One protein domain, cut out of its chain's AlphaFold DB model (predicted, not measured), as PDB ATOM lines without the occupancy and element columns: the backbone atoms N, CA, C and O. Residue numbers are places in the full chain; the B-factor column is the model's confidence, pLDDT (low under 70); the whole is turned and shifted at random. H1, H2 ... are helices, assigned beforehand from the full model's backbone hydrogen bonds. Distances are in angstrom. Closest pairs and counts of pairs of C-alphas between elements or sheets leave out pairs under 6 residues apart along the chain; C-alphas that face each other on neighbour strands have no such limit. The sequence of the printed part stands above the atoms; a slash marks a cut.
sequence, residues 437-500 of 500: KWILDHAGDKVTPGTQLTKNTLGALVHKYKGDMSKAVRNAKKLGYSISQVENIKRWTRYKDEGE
ATOM      1  N   LYS A 437      70.737 -11.722   1.459       89.94
ATOM      2  CA  LYS A 437      69.588 -12.303   2.163       89.94
ATOM      3  C   LYS A 437      69.886 -12.477   3.651       89.94
ATOM      4  O   LYS A 437      69.074 -12.094   4.487       89.94
ATOM      5  N   TRP A 438      71.067 -13.002   3.978       92.31
ATOM      6  CA  TRP A 438      71.477 -13.173   5.367       92.31
ATOM      7  C   TRP A 438      71.563 -11.822   6.081       92.31
ATOM      8  O   TRP A 438      71.071 -11.698   7.201       92.31
ATOM      9  N   ILE A 439      72.115 -10.802   5.417       91.12
ATOM     10  CA  ILE A 439      72.217  -9.445   5.970       91.12
ATOM     11  C   ILE A 439      70.824  -8.874   6.249       91.12
ATOM     12  O   ILE A 439      70.592  -8.355   7.334       91.12
ATOM     13  N   LEU A 440      69.881  -8.988   5.311       91.00
ATOM     14  CA  LEU A 440      68.511  -8.498   5.498       91.00
ATOM     15  C   LEU A 440      67.808  -9.175   6.681       91.00
ATOM     16  O   LEU A 440      67.155  -8.490   7.474       91.00
ATOM     17  N   ASP A 441      67.988 -10.489   6.818       91.25
ATOM     18  CA  ASP A 441      67.367 -11.282   7.878       91.25
ATOM     19  C   ASP A 441      67.981 -10.972   9.260       91.25
ATOM     20  O   ASP A 441      67.250 -10.871  10.246       91.25
ATOM     21  N   HIS A 442      69.299 -10.729   9.329       91.81
ATOM     22  CA  HIS A 442      70.051 -10.619  10.593       91.81
ATOM     23  C   HIS A 442      70.488  -9.193  10.958       91.81
ATOM     24  O   HIS A 442      71.005  -8.965  12.050       91.81
ATOM     25  N   ALA A 443      70.272  -8.189  10.101       89.25
ATOM     26  CA  ALA A 443      70.674  -6.803  10.381       89.25
ATOM     27  C   ALA A 443      70.032  -6.237  11.658       89.25
ATOM     28  O   ALA A 443      70.542  -5.289  12.250       89.25
ATOM     29  N   GLY A 444      68.893  -6.793  12.080       89.06
ATOM     30  CA  GLY A 444      68.209  -6.394  13.306       89.06
ATOM     31  C   GLY A 444      68.632  -7.128  14.571       89.06
ATOM     32  O   GLY A 444      68.078  -6.807  15.624       89.06
ATOM     33  N   ASP A 445      69.536  -8.095  14.469       92.94
ATOM     34  CA  ASP A 445      69.950  -8.918  15.597       92.94
ATOM     35  C   ASP A 445      71.003  -8.203  16.437       92.94
ATOM     36  O   ASP A 445      71.719  -7.305  15.982       92.94
ATOM     37  N   LYS A 446      71.088  -8.587  17.712       93.88
ATOM     38  CA  LYS A 446      72.115  -8.059  18.605       93.88
ATOM     39  C   LYS A 446      73.466  -8.650  18.207       93.88
ATOM     40  O   LYS A 446      73.619  -9.868  18.158       93.88
ATOM     41  N   VAL A 447      74.444  -7.784  17.981       91.56
ATOM     42  CA  VAL A 447      75.822  -8.160  17.664       91.56
ATOM     43  C   VAL A 447      76.745  -7.919  18.852       91.56
ATOM     44  O   VAL A 447      76.406  -7.227  19.816       91.56
ATOM     45  N   THR A 448      77.941  -8.494  18.776       88.00
ATOM     46  CA  THR A 448      79.007  -8.246  19.744       88.00
ATOM     47  C   THR A 448      79.352  -6.748  19.766       88.00
ATOM     48  O   THR A 448      79.534  -6.155  18.695       88.00
ATOM     49  N   PRO A 449      79.431  -6.108  20.948       87.19
ATOM     50  CA  PRO A 449      79.780  -4.695  21.050       87.19
ATOM     51  C   PRO A 449      81.097  -4.367  20.336       87.19
ATOM     52  O   PRO A 449      82.077  -5.095  20.464       87.19
ATOM     53  N   GLY A 450      81.111  -3.268  19.579       84.06
ATOM     54  CA  GLY A 450      82.289  -2.829  18.818       84.06
ATOM     55  C   GLY A 450      82.348  -3.347  17.375       84.06
ATOM     56  O   GLY A 450      83.210  -2.909  16.613       84.06
ATOM     57  N   THR A 451      81.406  -4.207  16.962       88.75
ATOM     58  CA  THR A 451      81.280  -4.659  15.563       88.75
ATOM     59  C   THR A 451      81.102  -3.459  14.634       88.75
ATOM     60  O   THR A 451      80.229  -2.628  14.861       88.75
ATOM     61  N   GLN A 452      81.901  -3.342  13.576       89.69
ATOM     62  CA  GLN A 452      81.821  -2.185  12.680       89.69
ATOM     63  C   GLN A 452      80.525  -2.187  11.862       89.69
ATOM     64  O   GLN A 452      80.141  -3.211  11.300       89.69
ATOM     65  N   LEU A 453      79.847  -1.039  11.791       90.94
ATOM     66  CA  LEU A 453      78.687  -0.866  10.920       90.94
ATOM     67  C   LEU A 453      79.147  -0.661   9.475       90.94
ATOM     68  O   LEU A 453      79.702   0.385   9.133       90.94
ATOM     69  N   THR A 454      78.886  -1.646   8.631       91.12
ATOM     70  CA  THR A 454      79.169  -1.592   7.196       91.12
ATOM     71  C   THR A 454      78.065  -0.880   6.423       91.12
ATOM     72  O   THR A 454      76.939  -0.683   6.895       91.12
ATOM     73  N   LYS A 455      78.385  -0.557   5.172       89.50
ATOM     74  CA  LYS A 455      77.444  -0.050   4.172       89.50
ATOM     75  C   LYS A 455      76.244  -0.980   3.950       89.50
ATOM     76  O   LYS A 455      75.109  -0.507   3.964       89.50
ATOM     77  N   ASN A 456      76.487  -2.282   3.806       89.81
ATOM     78  CA  ASN A 456      75.448  -3.263   3.481       89.81
ATOM     79  C   ASN A 456      74.470  -3.450   4.650       89.81
ATOM     80  O   ASN A 456      73.256  -3.333   4.472       89.81
ATOM     81  N   THR A 457      74.990  -3.622   5.869       91.81
ATOM     82  CA  THR A 457      74.157  -3.710   7.079       91.81
ATOM     83  C   THR A 457      73.381  -2.419   7.337       91.81
ATOM     84  O   THR A 457      72.203  -2.469   7.695       91.81
ATOM     85  N   LEU A 458      73.994  -1.248   7.123       91.31
ATOM     86  CA  LEU A 458      73.271   0.018   7.236       91.31
ATOM     87  C   LEU A 458      72.130   0.099   6.211       91.31
ATOM     88  O   LEU A 458      71.019   0.471   6.584       91.31
ATOM     89  N   GLY A 459      72.369  -0.298   4.959       88.69
ATOM     90  CA  GLY A 459      71.331  -0.378   3.928       88.69
ATOM     91  C   GLY A 459      70.158  -1.272   4.344       88.69
ATOM     92  O   GLY A 459      69.001  -0.849   4.279       88.69
ATOM     93  N   ALA A 460      70.450  -2.463   4.875       91.81
ATOM     94  CA  ALA A 460      69.440  -3.389   5.388       91.81
ATOM     95  C   ALA A 460      68.642  -2.807   6.569       91.81
ATOM     96  O   ALA A 460      67.413  -2.919   6.619       91.81
ATOM     97  N   LEU A 461      69.311  -2.120   7.500       92.06
ATOM     98  CA  LEU A 461      68.654  -1.431   8.613       92.06
ATOM     99  C   LEU A 461      67.759  -0.282   8.136       92.06
ATOM    100  O   LEU A 461      66.637  -0.138   8.623       92.06
ATOM    101  N   VAL A 462      68.219   0.520   7.175       91.69
ATOM    102  CA  VAL A 462      67.424   1.604   6.578       91.69
ATOM    103  C   VAL A 462      66.175   1.040   5.908       91.69
ATOM    104  O   VAL A 462      65.081   1.557   6.139       91.69
ATOM    105  N   HIS A 463      66.306  -0.056   5.158       90.44
ATOM    106  CA  HIS A 463      65.167  -0.756   4.566       90.44
ATOM    107  C   HIS A 463      64.178  -1.239   5.646       90.44
ATOM    108  O   HIS A 463      62.982  -0.941   5.578       90.44
ATOM    109  N   LYS A 464      64.676  -1.878   6.714       91.81
ATOM    110  CA  LYS A 464      63.864  -2.339   7.857       91.81
ATOM    111  C   LYS A 464      63.106  -1.203   8.555       91.81
ATOM    112  O   LYS A 464      61.979  -1.397   9.008       91.81
ATOM    113  N   TYR A 465      63.698  -0.011   8.625       92.50
ATOM    114  CA  TYR A 465      63.083   1.185   9.210       92.50
ATOM    115  C   TYR A 465      62.438   2.117   8.171       92.50
ATOM    116  O   TYR A 465      62.269   3.305   8.446       92.50
ATOM    117  N   LYS A 466      62.018   1.584   7.013       92.19
ATOM    118  CA  LYS A 466      61.245   2.303   5.982       92.19
ATOM    119  C   LYS A 466      61.924   3.586   5.475       92.19
ATOM    120  O   LYS A 466      61.261   4.585   5.229       92.19
ATOM    121  N   GLY A 467      63.249   3.573   5.349       88.81
ATOM    122  CA  GLY A 467      64.023   4.706   4.838       88.81
ATOM    123  C   GLY A 467      64.518   5.697   5.898       88.81
ATOM    124  O   GLY A 467      65.308   6.575   5.547       88.81
ATOM    125  N   ASP A 468      64.127   5.554   7.172       89.31
ATOM    126  CA  ASP A 468      64.560   6.444   8.259       89.31
ATOM    127  C   ASP A 468      66.004   6.139   8.700       89.31
ATOM    128  O   ASP A 468      66.270   5.281   9.551       89.31
ATOM    129  N   MET A 469      66.950   6.884   8.121       87.00
ATOM    130  CA  MET A 469      68.384   6.777   8.406       87.00
ATOM    131  C   MET A 469      68.716   7.075   9.874       87.00
ATOM    132  O   MET A 469      69.489   6.354  10.506       87.00
ATOM    133  N   SER A 470      68.107   8.107  10.458       88.44
ATOM    134  CA  SER A 470      68.381   8.511  11.842       88.44
ATOM    135  C   SER A 470      67.944   7.441  12.840       88.44
ATOM    136  O   SER A 470      68.609   7.193  13.856       88.44
ATOM    137  N   LYS A 471      66.820   6.775  12.576       91.12
ATOM    138  CA  LYS A 471      66.352   5.637  13.372       91.12
ATOM    139  C   LYS A 471      67.197   4.387  13.133       91.12
ATOM    140  O   LYS A 471      67.524   3.716  14.113       91.12
ATOM    141  N   ALA A 472      67.610   4.115  11.895       91.00
ATOM    142  CA  ALA A 472      68.518   3.013  11.569       91.00
ATOM    143  C   ALA A 472      69.857   3.135  12.313       91.00
ATOM    144  O   ALA A 472      70.244   2.213  13.026       91.00
ATOM    145  N   VAL A 473      70.499   4.304  12.260       90.44
ATOM    146  CA  VAL A 473      71.768   4.596  12.951       90.44
ATOM    147  C   VAL A 473      71.631   4.479  14.472       90.44
ATOM    148  O   VAL A 473      72.471   3.862  15.131       90.44
ATOM    149  N   ARG A 474      70.561   5.037  15.061       90.81
ATOM    150  CA  ARG A 474      70.318   4.929  16.511       90.81
ATOM    151  C   ARG A 474      70.106   3.482  16.949       90.81
ATOM    152  O   ARG A 474      70.615   3.095  17.996       90.81
ATOM    153  N   ASN A 475      69.371   2.693  16.167       93.19
ATOM    154  CA  ASN A 475      69.161   1.283  16.478       93.19
ATOM    155  C   ASN A 475      70.420   0.445  16.237       93.19
ATOM    156  O   ASN A 475      70.711  -0.400  17.073       93.19
ATOM    157  N   ALA A 476      71.225   0.731  15.210       92.62
ATOM    158  CA  ALA A 476      72.516   0.072  15.002       92.62
ATOM    159  C   ALA A 476      73.410   0.181  16.249       92.62
ATOM    160  O   ALA A 476      73.903  -0.825  16.756       92.62
ATOM    161  N   LYS A 477      73.529   1.386  16.827       92.19
ATOM    162  CA  LYS A 477      74.275   1.583  18.084       92.19
ATOM    163  C   LYS A 477      73.720   0.732  19.231       92.19
ATOM    164  O   LYS A 477      74.488   0.129  19.971       92.19
ATOM    165  N   LYS A 478      72.390   0.648  19.368       94.06
ATOM    166  CA  LYS A 478      71.734  -0.180  20.401       94.06
ATOM    167  C   LYS A 478      71.974  -1.679  20.205       94.06
ATOM    168  O   LYS A 478      72.021  -2.411  21.188       94.06
ATOM    169  N   LEU A 479      72.116  -2.121  18.959       93.31
ATOM    170  CA  LEU A 479      72.400  -3.513  18.617       93.31
ATOM    171  C   LEU A 479      73.867  -3.898  18.856       93.31
ATOM    172  O   LEU A 479      74.167  -5.084  18.837       93.31
ATOM    173  N   GLY A 480      74.755  -2.935  19.140       90.88
ATOM    174  CA  GLY A 480      76.170  -3.172  19.448       90.88
ATOM    175  C   GLY A 480      77.144  -2.683  18.375       90.88
ATOM    176  O   GLY A 480      78.355  -2.821  18.553       90.88
ATOM    177  N   TYR A 481      76.651  -2.086  17.284       92.25
ATOM    178  CA  TYR A 481      77.512  -1.619  16.205       92.25
ATOM    179  C   TYR A 481      78.287  -0.341  16.566       92.25
ATOM    180  O   TYR A 481      77.720   0.636  17.065       92.25
ATOM    181  N   SER A 482      79.577  -0.326  16.228       89.50
ATOM    182  CA  SER A 482      80.424   0.862  16.215       89.50
ATOM    183  C   SER A 482      80.284   1.611  14.893       89.50
ATOM    184  O   SER A 482      80.227   1.017  13.816       89.50
ATOM    185  N   ILE A 483      80.231   2.938  14.978       82.50
ATOM    186  CA  ILE A 483      80.022   3.825  13.836       82.50
ATOM    187  C   ILE A 483      81.260   4.687  13.671       82.50
ATOM    188  O   ILE A 483      81.315   5.820  14.143       82.50
ATOM    189  N   SER A 484      82.271   4.118  13.031       66.62
ATOM    190  CA  SER A 484      83.593   4.739  12.998       66.62
ATOM    191  C   SER A 484      83.780   5.701  11.825       66.62
ATOM    192  O   SER A 484      84.621   6.587  11.884       66.62
ATOM    193  N   GLN A 485      82.947   5.599  10.784       62.03
ATOM    194  CA  GLN A 485      82.964   6.511   9.636       62.03
ATOM    195  C   GLN A 485      81.758   7.456   9.640       62.03
ATOM    196  O   GLN A 485      80.964   7.501   8.698       62.03
ATOM    197  N   VAL A 486      81.617   8.227  10.723       48.56
ATOM    198  CA  VAL A 486      80.559   9.243  10.885       48.56
ATOM    199  C   VAL A 486      80.521  10.212   9.693       48.56
ATOM    200  O   VAL A 486      79.445  10.632   9.278       48.56
ATOM    201  N   GLU A 487      81.668  10.527   9.086       49.16
ATOM    202  CA  GLU A 487      81.757  11.398   7.906       49.16
ATOM    203  C   GLU A 487      81.242  10.754   6.616       49.16
ATOM    204  O   GLU A 487      80.591  11.437   5.825       49.16
ATOM    205  N   ASN A 488      81.424   9.445   6.425       53.03
ATOM    206  CA  ASN A 488      80.834   8.750   5.279       53.03
ATOM    207  C   ASN A 488      79.320   8.582   5.441       53.03
ATOM    208  O   ASN A 488      78.592   8.721   4.463       53.03
ATOM    209  N   ILE A 489      78.825   8.431   6.671       53.75
ATOM    210  CA  ILE A 489      77.381   8.455   6.953       53.75
ATOM    211  C   ILE A 489      76.794   9.856   6.729       53.75
ATOM    212  O   ILE A 489      75.709   9.967   6.168       53.75
ATOM    213  N   LYS A 490      77.524  10.929   7.077       52.44
ATOM    214  CA  LYS A 490      77.124  12.314   6.766       52.44
ATOM    215  C   LYS A 490      77.073  12.594   5.257       52.44
ATOM    216  O   LYS A 490      76.160  13.283   4.799       52.44
ATOM    217  N   ARG A 491      78.018  12.054   4.471       50.16
ATOM    218  CA  ARG A 491      77.961  12.115   2.995       50.16
ATOM    219  C   ARG A 491      76.743  11.369   2.450       50.16
ATOM    220  O   ARG A 491      76.114  11.840   1.512       50.16
ATOM    221  N   TRP A 492      76.379  10.247   3.060       52.72
ATOM    222  CA  TRP A 492      75.223   9.447   2.651       52.72
ATOM    223  C   TRP A 492      73.881  10.098   2.978       52.72
ATOM    224  O   TRP A 492      72.940   9.961   2.204       52.72
ATOM    225  N   THR A 493      73.791  10.838   4.086       50.59
ATOM    226  CA  THR A 493      72.606  11.654   4.389       50.59
ATOM    227  C   THR A 493      72.456  12.834   3.426       50.59
ATOM    228  O   THR A 493      71.345  13.079   2.979       50.59
ATOM    229  N   ARG A 494      73.553  13.500   3.011       46.72
ATOM    230  CA  ARG A 494      73.475  14.612   2.037       46.72
ATOM    231  C   ARG A 494      73.011  14.181   0.647       46.72
ATOM    232  O   ARG A 494      72.247  14.900   0.026       46.72
ATOM    233  N   TYR A 495      73.402  12.992   0.185       44.56
ATOM    234  CA  TYR A 495      72.965  12.484  -1.122       44.56
ATOM    235  C   TYR A 495      71.453  12.223  -1.225       44.56
ATOM    236  O   TYR A 495      70.944  12.136  -2.336       44.56
ATOM    237  N   LYS A 496      70.736  12.091  -0.099       46.91
ATOM    238  CA  LYS A 496      69.267  12.003  -0.094       46.91
ATOM    239  C   LYS A 496      68.581  13.367  -0.034       46.91
ATOM    240  O   LYS A 496      67.507  13.496  -0.596       46.91
ATOM    241  N   ASP A 497      69.200  14.357   0.607       45.94
ATOM    242  CA  ASP A 497      68.634  15.709   0.707       45.94
ATOM    243  C   ASP A 497      68.898  16.554  -0.562       45.94
ATOM    244  O   ASP A 497      68.204  17.535  -0.802       45.94
ATOM    245  N   GLU A 498      69.882  16.172  -1.387       42.62
ATOM    246  CA  GLU A 498      70.247  16.849  -2.648       42.62
ATOM    247  C   GLU A 498      69.806  16.069  -3.910       42.62
ATOM    248  O   GLU A 498      70.160  16.449  -5.027       42.62
ATOM    249  N   GLY A 499      69.067  14.965  -3.744       42.84
ATOM    250  CA  GLY A 499      68.739  14.002  -4.805       42.84
ATOM    251  C   GLY A 499      67.265  13.587  -4.900       42.84
ATOM    252  O   GLY A 499      67.001  12.496  -5.408       42.84
ATOM    253  N   GLU A 500      66.336  14.422  -4.425       36.00
ATOM    254  CA  GLU A 500      64.898  14.368  -4.761       36.00
ATOM    255  C   GLU A 500      64.458  15.642  -5.489       36.00
ATOM    256  O   GLU A 500      64.760  16.751  -4.989       36.00
TER     257      GLU A 500
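AT A GLANCE: This is residues 437 to 500 of the 500 residues of an uncharacterized protein of Chlamydiae bacterium (UniProt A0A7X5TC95). Three short helices make a small cluster, with H2 in the middle and H1 and H3 each packing crosswise on it; the fourth helix, H4, is set off from this cluster as an arm whose last part, residues 494 to 500, sticks out free. The long link of residues 443 to 454 runs from H1 to H2, and near its end residues 451 to 452 pair in parallel with residues 481 to 482, just after H3. The printed part has 64 residues, with four named helices in the order H1, H2, H3, H4 and no named strand; its class is all helix, with 39 residues in the helices. The whole is compact, with a radius of gyration of the C-alphas of 11.4 A, and its C-alphas span 34 by 23 by 17 A.

IN THESE COORDINATES: Find C-alpha 437 at (69.588, -12.303, 2.163); there H1 begins, residues 437 to 442, 8.6 A from first to last C-alpha. Pass along the link to C-alpha 455 at (77.444, -0.050, 4.172), where H2 begins; it holds residues 455 to 464 and is 14.3 A long. H3 follows, residues 469 to 479, 15.0 A long. H4, the longest helix with 12 residues, holds residues 486 to 497, is 17.0 A long and ends at C-alpha 497 at (68.634, 15.709, 0.707).

HOW THE PARTS SIT: Look first at Leu 440 and Ala 460, whose C-alphas, 5.2 A apart, are the closest of H1 and H2; these helices touch and stand only just about perpendicular, at 71 degrees. Go on to Val 462 and Ala 472, where H2 and H3 touch, their closest C-alphas 5.3 A apart; their lines stand about perpendicular, at 74 degrees. H1 and H3 are apart. H3 and H4 are close but not clearly touching, the closest C-alphas being those of Met 469 and Thr 493, 7.6 A apart; they run opposite ways at a shallow tilt of 31 degrees. H4 is apart from H1 and from H2. Along the backbone of H1, H2 and H3 you will find every O i to N i+4 pair within hydrogen-bond range; in H4, 7 of 8 are.

THE WHOLE: The two C-alphas farthest apart are those of Thr 448 and Glu 500, 36.2 A. The printed part has no cut and ends at residue 500, the chain's last. The link from H1 to H2 is long, with 12 residues; that from H2 to H3 is tight, with 4, and that from H3 to H4 is short, with 6. Read the B-factor column for the model's confidence: the mean pLDDT of the printed part is 79.7, residues 484 to 500 are under 70, and the mean of H4 is 50.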